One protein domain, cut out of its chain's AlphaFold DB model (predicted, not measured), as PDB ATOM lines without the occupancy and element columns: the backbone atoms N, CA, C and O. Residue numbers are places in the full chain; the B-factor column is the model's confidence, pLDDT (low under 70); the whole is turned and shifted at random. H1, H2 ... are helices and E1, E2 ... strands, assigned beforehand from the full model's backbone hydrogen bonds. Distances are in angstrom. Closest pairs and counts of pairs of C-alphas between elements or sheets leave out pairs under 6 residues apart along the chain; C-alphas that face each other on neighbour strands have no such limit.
ATOM      1  N   THR A 212     188.310 153.249 224.863       92.75
ATOM      2  CA  THR A 212     187.369 154.305 225.235       92.75
ATOM      3  C   THR A 212     186.049 153.693 225.688       92.75
ATOM      4  O   THR A 212     185.381 152.997 224.925       92.75
ATOM      5  N   MET A 213     185.650 153.984 226.925       93.38
ATOM      6  CA  MET A 213     184.387 153.537 227.518       93.38
ATOM      7  C   MET A 213     183.510 154.744 227.856       93.38
ATOM      8  O   MET A 213     184.017 155.797 228.242       93.38
ATOM      9  N   LYS A 214     182.193 154.594 227.703       93.94
ATOM     10  CA  LYS A 214     181.194 155.605 228.074       93.94
ATOM     11  C   LYS A 214     180.319 155.037 229.184       93.94
ATOM     12  O   LYS A 214     179.839 153.917 229.045       93.94
ATOM     13  N   PHE A 215     180.110 155.819 230.235       92.75
ATOM     14  CA  PHE A 215     179.317 155.445 231.405       92.75
ATOM     15  C   PHE A 215     178.145 156.407 231.557       92.75
ATOM     16  O   PHE A 215     178.286 157.594 231.258       92.75
ATOM     17  N   LYS A 216     177.000 155.904 232.017       93.94
ATOM     18  CA  LYS A 216     175.833 156.740 232.329       93.94
ATOM     19  C   LYS A 216     175.970 157.380 233.707       93.94
ATOM     20  O   LYS A 216     176.709 156.895 234.566       93.94
ATOM     21  N   GLU A 217     175.206 158.445 233.948       88.44
ATOM     22  CA  GLU A 217     175.108 159.002 235.295       88.44
ATOM     23  C   GLU A 217     174.599 157.946 236.289       88.44
ATOM     24  O   GLU A 217     173.668 157.191 236.007       88.44
ATOM     25  N   GLY A 218     175.237 157.874 237.456       89.81
ATOM     26  CA  GLY A 218     174.919 156.874 238.482       89.81
ATOM     27  C   GLY A 218     175.632 155.530 238.305       89.81
ATOM     28  O   GLY A 218     175.633 154.725 239.237       89.81
ATOM     29  N   GLU A 219     176.254 155.278 237.151       93.12
ATOM     30  CA  GLU A 219     176.925 154.010 236.878       93.12
ATOM     31  C   GLU A 219     178.218 153.873 237.687       93.12
ATOM     32  O   GLU A 219     178.968 154.834 237.867       93.12
ATOM     33  N   ILE A 220     178.455 152.662 238.195       91.50
ATOM     34  CA  ILE A 220     179.595 152.350 239.054       91.50
ATOM     35  C   ILE A 220     180.773 151.936 238.177       91.50
ATOM     36  O   ILE A 220     180.750 150.851 237.604       91.50
ATOM     37  N   ILE A 221     181.817 152.765 238.116       91.69
ATOM     38  CA  ILE A 221     183.029 152.444 237.339       91.69
ATOM     39  C   ILE A 221     183.840 151.346 238.039       91.69
ATOM     40  O   ILE A 221     184.337 150.417 237.409       91.69
ATOM     41  N   VAL A 222     183.984 151.467 239.361       91.56
ATOM     42  CA  VAL A 222     184.839 150.608 240.181       91.56
ATOM     43  C   VAL A 222     184.182 150.372 241.541       91.56
ATOM     44  O   VAL A 222     183.715 151.326 242.169       91.56
ATOM     45  N   LYS A 223     184.167 149.116 242.004       91.25
ATOM     46  CA  LYS A 223     183.682 148.718 243.334       91.25
ATOM     47  C   LYS A 223     184.844 148.336 244.245       91.25
ATOM     48  O   LYS A 223     185.767 147.645 243.823       91.25
ATOM     49  N   GLN A 224     184.791 148.740 245.513       84.44
ATOM     50  CA  GLN A 224     185.794 148.313 246.496       84.44
ATOM     51  C   GLN A 224     185.795 146.794 246.666       84.44
ATOM     52  O   GLN A 224     184.743 146.162 246.699       84.44
ATOM     53  N   GLY A 225     186.991 146.237 246.844       87.94
ATOM     54  CA  GLY A 225     187.196 144.818 247.124       87.94
ATOM     55  C   GLY A 225     187.327 143.983 245.855       87.94
ATOM     56  O   GLY A 225     187.851 142.876 245.909       87.94
ATOM     57  N   GLU A 226     186.938 144.527 244.701       90.38
ATOM     58  CA  GLU A 226     187.193 143.887 243.419       90.38
ATOM     59  C   GLU A 226     188.654 144.087 242.998       90.38
ATOM     60  O   GLU A 226     189.243 145.153 243.176       90.38
ATOM     61  N   LYS A 227     189.260 143.057 242.408       88.38
ATOM     62  CA  LYS A 227     190.635 143.130 241.900       88.38
ATOM     63  C   LYS A 227     190.677 143.984 240.632       88.38
ATOM     64  O   LYS A 227     190.200 143.560 239.582       88.38
ATOM     65  N   HIS A 228     191.273 145.171 240.708       86.62
ATOM     66  CA  HIS A 228     191.377 146.074 239.557       86.62
ATOM     67  C   HIS A 228     192.531 145.666 238.642       86.62
ATOM     68  O   HIS A 228     193.655 145.457 239.092       86.62
ATOM     69  N   ARG A 229     192.242 145.551 237.343       86.62
ATOM     70  CA  ARG A 229     193.230 145.204 236.305       86.62
ATOM     71  C   ARG A 229     193.549 146.363 235.363       86.62
ATOM     72  O   ARG A 229     194.481 146.257 234.575       86.62
ATOM     73  N   TYR A 230     192.780 147.444 235.444       92.00
ATOM     74  CA  TYR A 230     192.837 148.566 234.520       92.00
ATOM     75  C   TYR A 230     192.988 149.874 235.287       92.00
ATOM     76  O   TYR A 230     192.527 149.998 236.423       92.00
ATOM     77  N   VAL A 231     193.621 150.841 234.632       93.19
ATOM     78  CA  VAL A 231     193.664 152.232 235.071       93.19
ATOM     79  C   VAL A 231     192.780 153.037 234.134       93.19
ATOM     80  O   VAL A 231     192.881 152.898 232.916       93.19
ATOM     81  N   TYR A 232     191.918 153.872 234.701       94.06
ATOM     82  CA  TYR A 232     190.984 154.697 233.944       94.06
ATOM     83  C   TYR A 232     191.419 156.157 234.015       94.06
ATOM     84  O   TYR A 232     191.728 156.661 235.093       94.06
ATOM     85  N   LEU A 233     191.400 156.843 232.875       93.62
ATOM     86  CA  LEU A 233     191.559 158.291 232.788       93.62
ATOM     87  C   LEU A 233     190.195 158.914 232.493       93.62
ATOM     88  O   LEU A 233     189.569 158.602 231.479       93.62
ATOM     89  N   VAL A 234     189.737 159.816 233.358       93.00
ATOM     90  CA  VAL A 234     188.488 160.555 233.136       93.00
ATOM     91  C   VAL A 234     188.749 161.663 232.121       93.00
ATOM     92  O   VAL A 234     189.222 162.739 232.476       93.00
ATOM     93  N   VAL A 235     188.449 161.420 230.845       91.19
ATOM     94  CA  VAL A 235     188.662 162.417 229.778       91.19
ATOM     95  C   VAL A 235     187.650 163.561 229.884       91.19
ATOM     96  O   VAL A 235     188.017 164.737 229.899       91.19
ATOM     97  N   THR A 236     186.368 163.229 230.032       90.06
ATOM     98  CA  THR A 236     185.262 164.185 230.171       90.06
ATOM     99  C   THR A 236     184.336 163.781 231.316       90.06
ATOM    100  O   THR A 236     184.208 162.605 231.649       90.06
ATOM    101  N   GLY A 237     183.696 164.776 231.933       89.31
ATOM    102  CA  GLY A 237     182.773 164.576 233.052       89.31
ATOM    103  C   GLY A 237     183.418 164.721 234.429       89.31
ATOM    104  O   GLY A 237     184.532 165.229 234.587       89.31
ATOM    105  N   SER A 238     182.660 164.315 235.443       86.56
ATOM    106  CA  SER A 238     183.113 164.268 236.831       86.56
ATOM    107  C   SER A 238     182.756 162.928 237.444       86.56
ATOM    108  O   SER A 238     181.769 162.307 237.063       86.56
ATOM    109  N   THR A 239     183.575 162.480 238.382       88.31
ATOM    110  CA  THR A 239     183.382 161.238 239.119       88.31
ATOM    111  C   THR A 239     183.271 161.557 240.596       88.31
ATOM    112  O   THR A 239     183.935 162.474 241.067       88.31
ATOM    113  N   LYS A 240     182.450 160.813 241.333       86.75
ATOM    114  CA  LYS A 240     182.438 160.829 242.803       86.75
ATOM    115  C   LYS A 240     183.225 159.646 243.324       86.75
ATOM    116  O   LYS A 240     183.222 158.632 242.662       86.75
ATOM    117  N   ALA A 241     183.863 159.723 244.484       87.06
ATOM    118  CA  ALA A 241     184.410 158.542 245.148       87.06
ATOM    119  C   ALA A 241     183.905 158.513 246.589       87.06
ATOM    120  O   ALA A 241     183.950 159.528 247.281       87.06
ATOM    121  N   SER A 242     183.402 157.371 247.048       84.50
ATOM    122  CA  SER A 242     183.015 157.157 248.444       84.50
ATOM    123  C   SER A 242     183.793 155.986 249.009       84.50
ATOM    124  O   SER A 242     184.068 155.044 248.285       84.50
ATOM    125  N   ALA A 243     184.146 156.059 250.286       83.00
ATOM    126  CA  ALA A 243     184.945 155.094 251.003       83.00
ATOM    127  C   ALA A 243     184.426 154.895 252.418       83.00
ATOM    128  O   ALA A 243     184.450 155.833 253.211       83.00
ATOM    129  N   LEU A 244     183.952 153.691 252.758       83.25
ATOM    130  CA  LEU A 244     183.382 153.398 254.085       83.25
ATOM    131  C   LEU A 244     182.300 154.426 254.485       83.25
ATOM    132  O   LEU A 244     182.259 154.913 255.614       83.25
ATOM    133  N   GLY A 245     181.466 154.822 253.517       79.44
ATOM    134  CA  GLY A 245     180.428 155.841 253.700       79.44
ATOM    135  C   GLY A 245     180.930 157.291 253.780       79.44
ATOM    136  O   GLY A 245     180.122 158.187 254.001       79.44
ATOM    137  N   ARG A 246     182.230 157.552 253.592       78.81
ATOM    138  CA  ARG A 246     182.814 158.902 253.551       78.81
ATOM    139  C   ARG A 246     183.201 159.273 252.127       78.81
ATOM    140  O   ARG A 246     183.870 158.496 251.457       78.81
ATOM    141  N   TYR A 247     182.816 160.451 251.654       76.75
ATOM    142  CA  TYR A 247     183.265 160.925 250.347       76.75
ATOM    143  C   TYR A 247     184.773 161.192 250.366       76.75
ATOM    144  O   TYR A 247     185.290 161.807 251.299       76.75
ATOM    145  N   MET A 248     185.481 160.689 249.356       74.94
ATOM    146  CA  MET A 248     186.901 160.951 249.164       74.94
ATOM    147  C   MET A 248     187.064 162.114 248.194       74.94
ATOM    148  O   MET A 248     186.579 162.070 247.062       74.94
ATOM    149  N   THR A 249     187.787 163.140 248.625       67.38
ATOM    150  CA  THR A 249     188.280 164.178 247.722       67.38
ATOM    151  C   THR A 249     189.410 163.567 246.904       67.38
ATOM    152  O   THR A 249     190.476 163.271 247.443       67.38
ATOM    153  N   ALA A 250     189.171 163.314 245.618       63.53
ATOM    154  CA  ALA A 250     190.254 162.915 244.730       63.53
ATOM    155  C   ALA A 250     191.126 164.141 244.431       63.53
ATOM    156  O   ALA A 250     190.640 165.275 244.403       63.53
ATOM    157  N   ALA A 251     192.417 163.921 244.198       55.56
ATOM    158  CA  ALA A 251     193.307 164.978 243.747       55.56
ATOM    159  C   ALA A 251     192.872 165.432 242.342       55.56
ATOM    160  O   ALA A 251     193.127 164.758 241.346       55.56
ATOM    161  N   SER A 252     192.168 166.561 242.257       55.53
ATOM    162  CA  SER A 252     191.919 167.238 240.985       55.53
ATOM    163  C   SER A 252     193.177 167.997 240.572       55.53
ATOM    164  O   SER A 252     193.782 168.702 241.377       55.53
ATOM    165  N   VAL A 253     193.555 167.886 239.297       53.41
ATOM    166  CA  VAL A 253     194.749 168.533 238.722       53.41
ATOM    167  C   VAL A 253     194.600 170.063 238.647       53.41
ATOM    168  O   VAL A 253     195.594 170.772 238.505       53.41
ATOM    169  N   LYS A 254     193.377 170.605 238.765       58.56
ATOM    170  CA  LYS A 254     193.120 172.049 238.639       58.56
ATOM    171  C   LYS A 254     192.659 172.678 239.960       58.56
ATOM    172  O   LYS A 254     191.605 172.281 240.459       58.56
ATOM    173  N   PRO A 255     193.375 173.700 240.479       56.00
ATOM    174  CA  PRO A 255     193.008 174.404 241.712       56.00
ATOM    175  C   PRO A 255     191.742 175.264 241.570       56.00
ATOM    176  O   PRO A 255     191.149 175.643 242.572       56.00
ATOM    177  N   GLU A 256     191.308 175.559 240.340       61.72
ATOM    178  CA  GLU A 256     190.145 176.417 240.058       61.72
ATOM    179  C   GLU A 256     188.790 175.720 240.247       61.72
ATOM    180  O   GLU A 256     187.748 176.375 240.282       61.72
ATOM    181  N   HIS A 257     188.768 174.394 240.389       55.41
ATOM    182  CA  HIS A 257     187.544 173.680 240.730       55.41
ATOM    183  C   HIS A 257     187.494 173.461 242.237       55.41
ATOM    184  O   HIS A 257     188.033 172.482 242.745       55.41
ATOM    185  N   HIS A 258     186.832 174.390 242.934       52.09
ATOM    186  CA  HIS A 258     186.450 174.228 244.334       52.09
ATOM    187  C   HIS A 258     185.782 172.862 244.535       52.09
ATOM    188  O   HIS A 258     184.712 172.609 243.984       52.09
ATOM    189  N   GLU A 259     186.482 171.991 245.266       51.09
ATOM    190  CA  GLU A 259     185.994 170.816 245.998       51.09
ATOM    191  C   GLU A 259     184.735 170.158 245.413       51.09
ATOM    192  O   GLU A 259     183.686 170.085 246.051       51.09
ATOM    193  N   LYS A 260     184.822 169.633 244.186       52.03
ATOM    194  CA  LYS A 260     183.853 168.624 243.754       52.03
ATOM    195  C   LYS A 260     184.265 167.300 244.396       52.03
ATOM    196  O   LYS A 260     185.397 166.859 244.235       52.03
ATOM    197  N   GLU A 261     183.355 166.693 245.154       59.16
ATOM    198  CA  GLU A 261     183.512 165.347 245.713       59.16
ATOM    199  C   GLU A 261     183.893 164.365 244.589       59.16
ATOM    200  O   GLU A 261     183.075 164.092 243.713       59.16
ATOM    201  N   GLY A 262     185.129 163.854 244.612       61.31
ATOM    202  CA  GLY A 262     185.704 162.941 243.616       61.31
ATOM    203  C   GLY A 262     186.578 163.602 242.533       61.31
ATOM    204  O   GLY A 262     187.168 164.654 242.758       61.31
ATOM    205  N   GLY A 263     186.787 162.915 241.404       70.88
ATOM    206  CA  GLY A 263     187.755 163.296 240.365       70.88
ATOM    207  C   GLY A 263     187.118 164.031 239.183       70.88
ATOM    208  O   GLY A 263     186.131 163.562 238.618       70.88
ATOM    209  N   ALA A 264     187.686 165.170 238.780       81.44
ATOM    210  CA  ALA A 264     187.288 165.896 237.568       81.44
ATOM    211  C   ALA A 264     187.963 165.327 236.301       81.44
ATOM    212  O   ALA A 264     188.768 164.401 236.376       81.44
ATOM    213  N   SER A 265     187.665 165.910 235.134       81.81
ATOM    214  CA  SER A 265     188.403 165.657 233.887       81.81
ATOM    215  C   SER A 265     189.919 165.768 234.120       81.81
ATOM    216  O   SER A 265     190.419 166.812 234.542       81.81
ATOM    217  N   GLY A 266     190.639 164.679 233.850       85.25
ATOM    218  CA  GLY A 266     192.066 164.493 234.115       85.25
ATOM    219  C   GLY A 266     192.395 163.666 235.355       85.25
ATOM    220  O   GLY A 266     193.570 163.417 235.605       85.25
ATOM    221  N   ALA A 267     191.394 163.235 236.123       88.88
ATOM    222  CA  ALA A 267     191.605 162.319 237.235       88.88
ATOM    223  C   ALA A 267     191.914 160.901 236.735       88.88
ATOM    224  O   ALA A 267     191.275 160.395 235.808       88.88
ATOM    225  N   TRP A 268     192.868 160.260 237.404       90.56
ATOM    226  CA  TRP A 268     193.221 158.862 237.208       90.56
ATOM    227  C   TRP A 268     192.555 158.003 238.286       90.56
ATOM    228  O   TRP A 268     192.539 158.354 239.465       90.56
ATOM    229  N   ILE A 269     191.984 156.870 237.886       91.50
ATOM    230  CA  ILE A 269     191.320 155.913 238.775       91.50
ATOM    231  C   ILE A 269     192.062 154.584 238.672       91.50
ATOM    232  O   ILE A 269     192.293 154.078 237.575       91.50
ATOM    233  N   GLY A 270     192.417 154.000 239.818       90.44
ATOM    234  CA  GLY A 270     193.111 152.707 239.875       90.44
ATOM    235  C   GLY A 270     194.637 152.787 239.745       90.44
ATOM    236  O   GLY A 270     195.291 151.747 239.731       90.44
ATOM    237  N   GLU A 271     195.222 153.988 239.717       90.38
ATOM    238  CA  GLU A 271     196.680 154.191 239.660       90.38
ATOM    239  C   GLU A 271     197.434 153.421 240.757       90.38
ATOM    240  O   GLU A 271     198.441 152.774 240.481       90.38
ATOM    241  N   MET A 272     196.906 153.397 241.985       89.31
ATOM    242  CA  MET A 272     197.543 152.704 243.108       89.31
ATOM    243  C   MET A 272     197.575 151.187 242.911       89.31
ATOM    244  O   MET A 272     198.589 150.561 243.203       89.31
ATOM    245  N   ALA A 273     196.510 150.603 242.353       88.94
ATOM    246  CA  ALA A 273     196.466 149.171 242.057       88.94
ATOM    247  C   ALA A 273     197.491 148.795 240.973       88.94
ATOM    248  O   ALA A 273     198.159 147.765 241.071       88.94
ATOM    249  N   MET A 274     197.670 149.656 239.965       89.31
ATOM    250  CA  MET A 274     198.708 149.475 238.948       89.31
ATOM    251  C   MET A 274     200.116 149.600 239.536       89.31
ATOM    252  O   MET A 274     200.978 148.785 239.210       89.31
ATOM    253  N   LEU A 275     200.366 150.587 240.399       89.31
ATOM    254  CA  LEU A 275     201.671 150.751 241.045       89.31
ATOM    255  C   LEU A 275     202.008 149.569 241.955       89.31
ATOM    256  O   LEU A 275     203.132 149.079 241.908       89.31
ATOM    257  N   GLU A 276     201.045 149.068 242.729       89.31
ATOM    258  CA  GLU A 276     201.219 147.868 243.552       89.31
ATOM    259  C   GLU A 276     201.544 146.642 242.686       89.31
ATOM    260  O   GLU A 276     202.472 145.887 242.986       89.31
ATOM    261  N   PHE A 277     200.839 146.473 241.562       87.75
ATOM    262  CA  PHE A 277     201.124 145.414 240.596       87.75
ATOM    263  C   PHE A 277     202.539 145.523 240.006       87.75
ATOM    264  O   PHE A 277     203.270 144.531 239.957       87.75
ATOM    265  N   LEU A 278     202.955 146.721 239.584       87.56
ATOM    266  CA  LEU A 278     204.299 146.961 239.053       87.56
ATOM    267  C   LEU A 278     205.381 146.735 240.110       87.56
ATOM    268  O   LEU A 278     206.413 146.139 239.798       87.56
ATOM    269  N   TRP A 279     205.133 147.160 241.351       87.75
ATOM    270  CA  TRP A 279     206.035 146.950 242.479       87.75
ATOM    271  C   TRP A 279     206.249 145.460 242.747       87.75
ATOM    272  O   TRP A 279     207.390 145.013 242.834       87.75
ATOM    273  N   ARG A 280     205.171 144.665 242.783       87.19
ATOM    274  CA  ARG A 280     205.258 143.201 242.918       87.19
ATOM    275  C   ARG A 280     206.031 142.561 241.766       87.19
ATOM    276  O   ARG A 280     206.870 141.697 241.996       87.19
ATOM    277  N   LYS A 281     205.801 143.020 240.532       88.81
ATOM    278  CA  LYS A 281     206.484 142.495 239.340       88.81
ATOM    279  C   LYS A 281     207.987 142.801 239.329       88.81
ATOM    280  O   LYS A 281     208.770 141.940 238.940       88.81
ATOM    281  N   GLN A 282     208.395 144.011 239.717       88.94
ATOM    282  CA  GLN A 282     209.813 144.402 239.775       88.94
ATOM    283  C   GLN A 282     210.528 143.848 241.006       88.94
ATOM    284  O   GLN A 282     211.723 143.570 240.946       88.94
ATOM    285  N   PHE A 319     181.998 151.310 248.019       43.50
ATOM    286  CA  PHE A 319     182.618 152.433 247.339       43.50
ATOM    287  C   PHE A 319     181.977 152.487 245.967       43.50
ATOM    288  O   PHE A 319     181.978 151.485 245.249       43.50
ATOM    289  N   THR A 320     181.417 153.638 245.627       37.25
ATOM    290  CA  THR A 320     180.757 153.829 244.344       37.25
ATOM    291  C   THR A 320     181.406 155.002 243.654       37.25
ATOM    292  O   THR A 320     181.303 156.133 244.137       37.25
ATOM    293  N   ILE A 321     182.063 154.732 242.523       44.03
ATOM    294  CA  ILE A 321     182.510 155.800 241.641       44.03
ATOM    295  C   ILE A 321     181.421 156.111 240.630       44.03
ATOM    296  O   ILE A 321     181.241 155.342 239.695       44.03
ATOM    297  N   ILE A 322     180.691 157.205 240.864       41.09
ATOM    298  CA  ILE A 322     179.556 157.641 240.040       41.09
ATOM    299  C   ILE A 322     180.032 158.699 239.050       41.09
ATOM    300  O   ILE A 322     180.507 159.750 239.484       41.09
ATOM    301  N   ALA A 323     179.868 158.453 237.750       40.50
ATOM    302  CA  ALA A 323     180.008 159.491 236.732       40.50
ATOM    303  C   ALA A 323     178.819 160.471 236.805       40.50
ATOM    304  O   ALA A 323     177.686 160.040 237.004       40.50
ATOM    305  N   LYS A 324     179.060 161.776 236.655       37.12
ATOM    306  CA  LYS A 324     178.029 162.815 236.522       37.12
ATOM    307  C   LYS A 324     178.228 163.564 235.206       37.12
ATOM    308  O   LYS A 324     179.306 164.124 234.970       37.12
ATOM    309  N   GLU A 325     177.192 163.575 234.369       36.75
ATOM    310  CA  GLU A 325     177.130 164.376 233.146       36.75
ATOM    311  C   GLU A 325     176.753 165.822 233.504       36.75
ATOM    312  O   GLU A 325     175.673 166.083 234.022       36.75
ATOM    313  N   ASP A 326     177.637 166.785 233.232       33.88
ATOM    314  CA  ASP A 326     177.253 168.201 233.166       33.88
ATOM    315  C   ASP A 326     177.059 168.551 231.680       33.88
ATOM    316  O   ASP A 326     177.976 169.020 231.005       33.88
TER     317      ASP A 326
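AT A GLANCE: This is residues 212 to 282 and 319 to 326 of the 336 residues of the protein "Cyclic nucleotide-binding domain-containing protein" of Fistulifera solaris (UniProt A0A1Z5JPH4). The model has little regular structure: a small ribbon of two strands, E1 and E2, lies toward one end, the helix H1 makes the other end, and the long looped stretch of residues 224 to 270 winds between them. The printed part has 79 residues, with E1, H1 and E2 in chain order; the sheet is antiparallel and the class is mixed, with only 21 residues in named elements. It is compact, with a radius of gyration of the C-alphas of 12.8 A and spans of 39 by 29 by 25 A.

IN THESE COORDINATES: E1, residues 220 to 223, begins at C-alpha 220 (179.595, 152.350, 239.054). E2, residues 320 to 324, is 12.2 A long. H1, residues 271 to 282, is 16.4 A long and ends at C-alpha 282 (209.813, 144.402, 239.775).

HOW THE PARTS SIT: E1 and E2 are antiparallel at 165 degrees, with N 221 and O 321 within hydrogen-bond range at 3.1 A. Residues 238 to 239 pair antiparallel with residues 323 to 324 of E2. In H1 every O i to N i+4 pair is within hydrogen-bond range.

THE WHOLE: The C-alphas farthest apart, of Gln 282 and Asp 326, are 40.9 A apart. Residues 283 to 318 are not printed; C-alphas 282 and 319 are 29.3 A apart across this cut. E1 to H1 is a long link of 47 residues. The pLDDT is under 70 at residues 249 to 262 and 319 to 326.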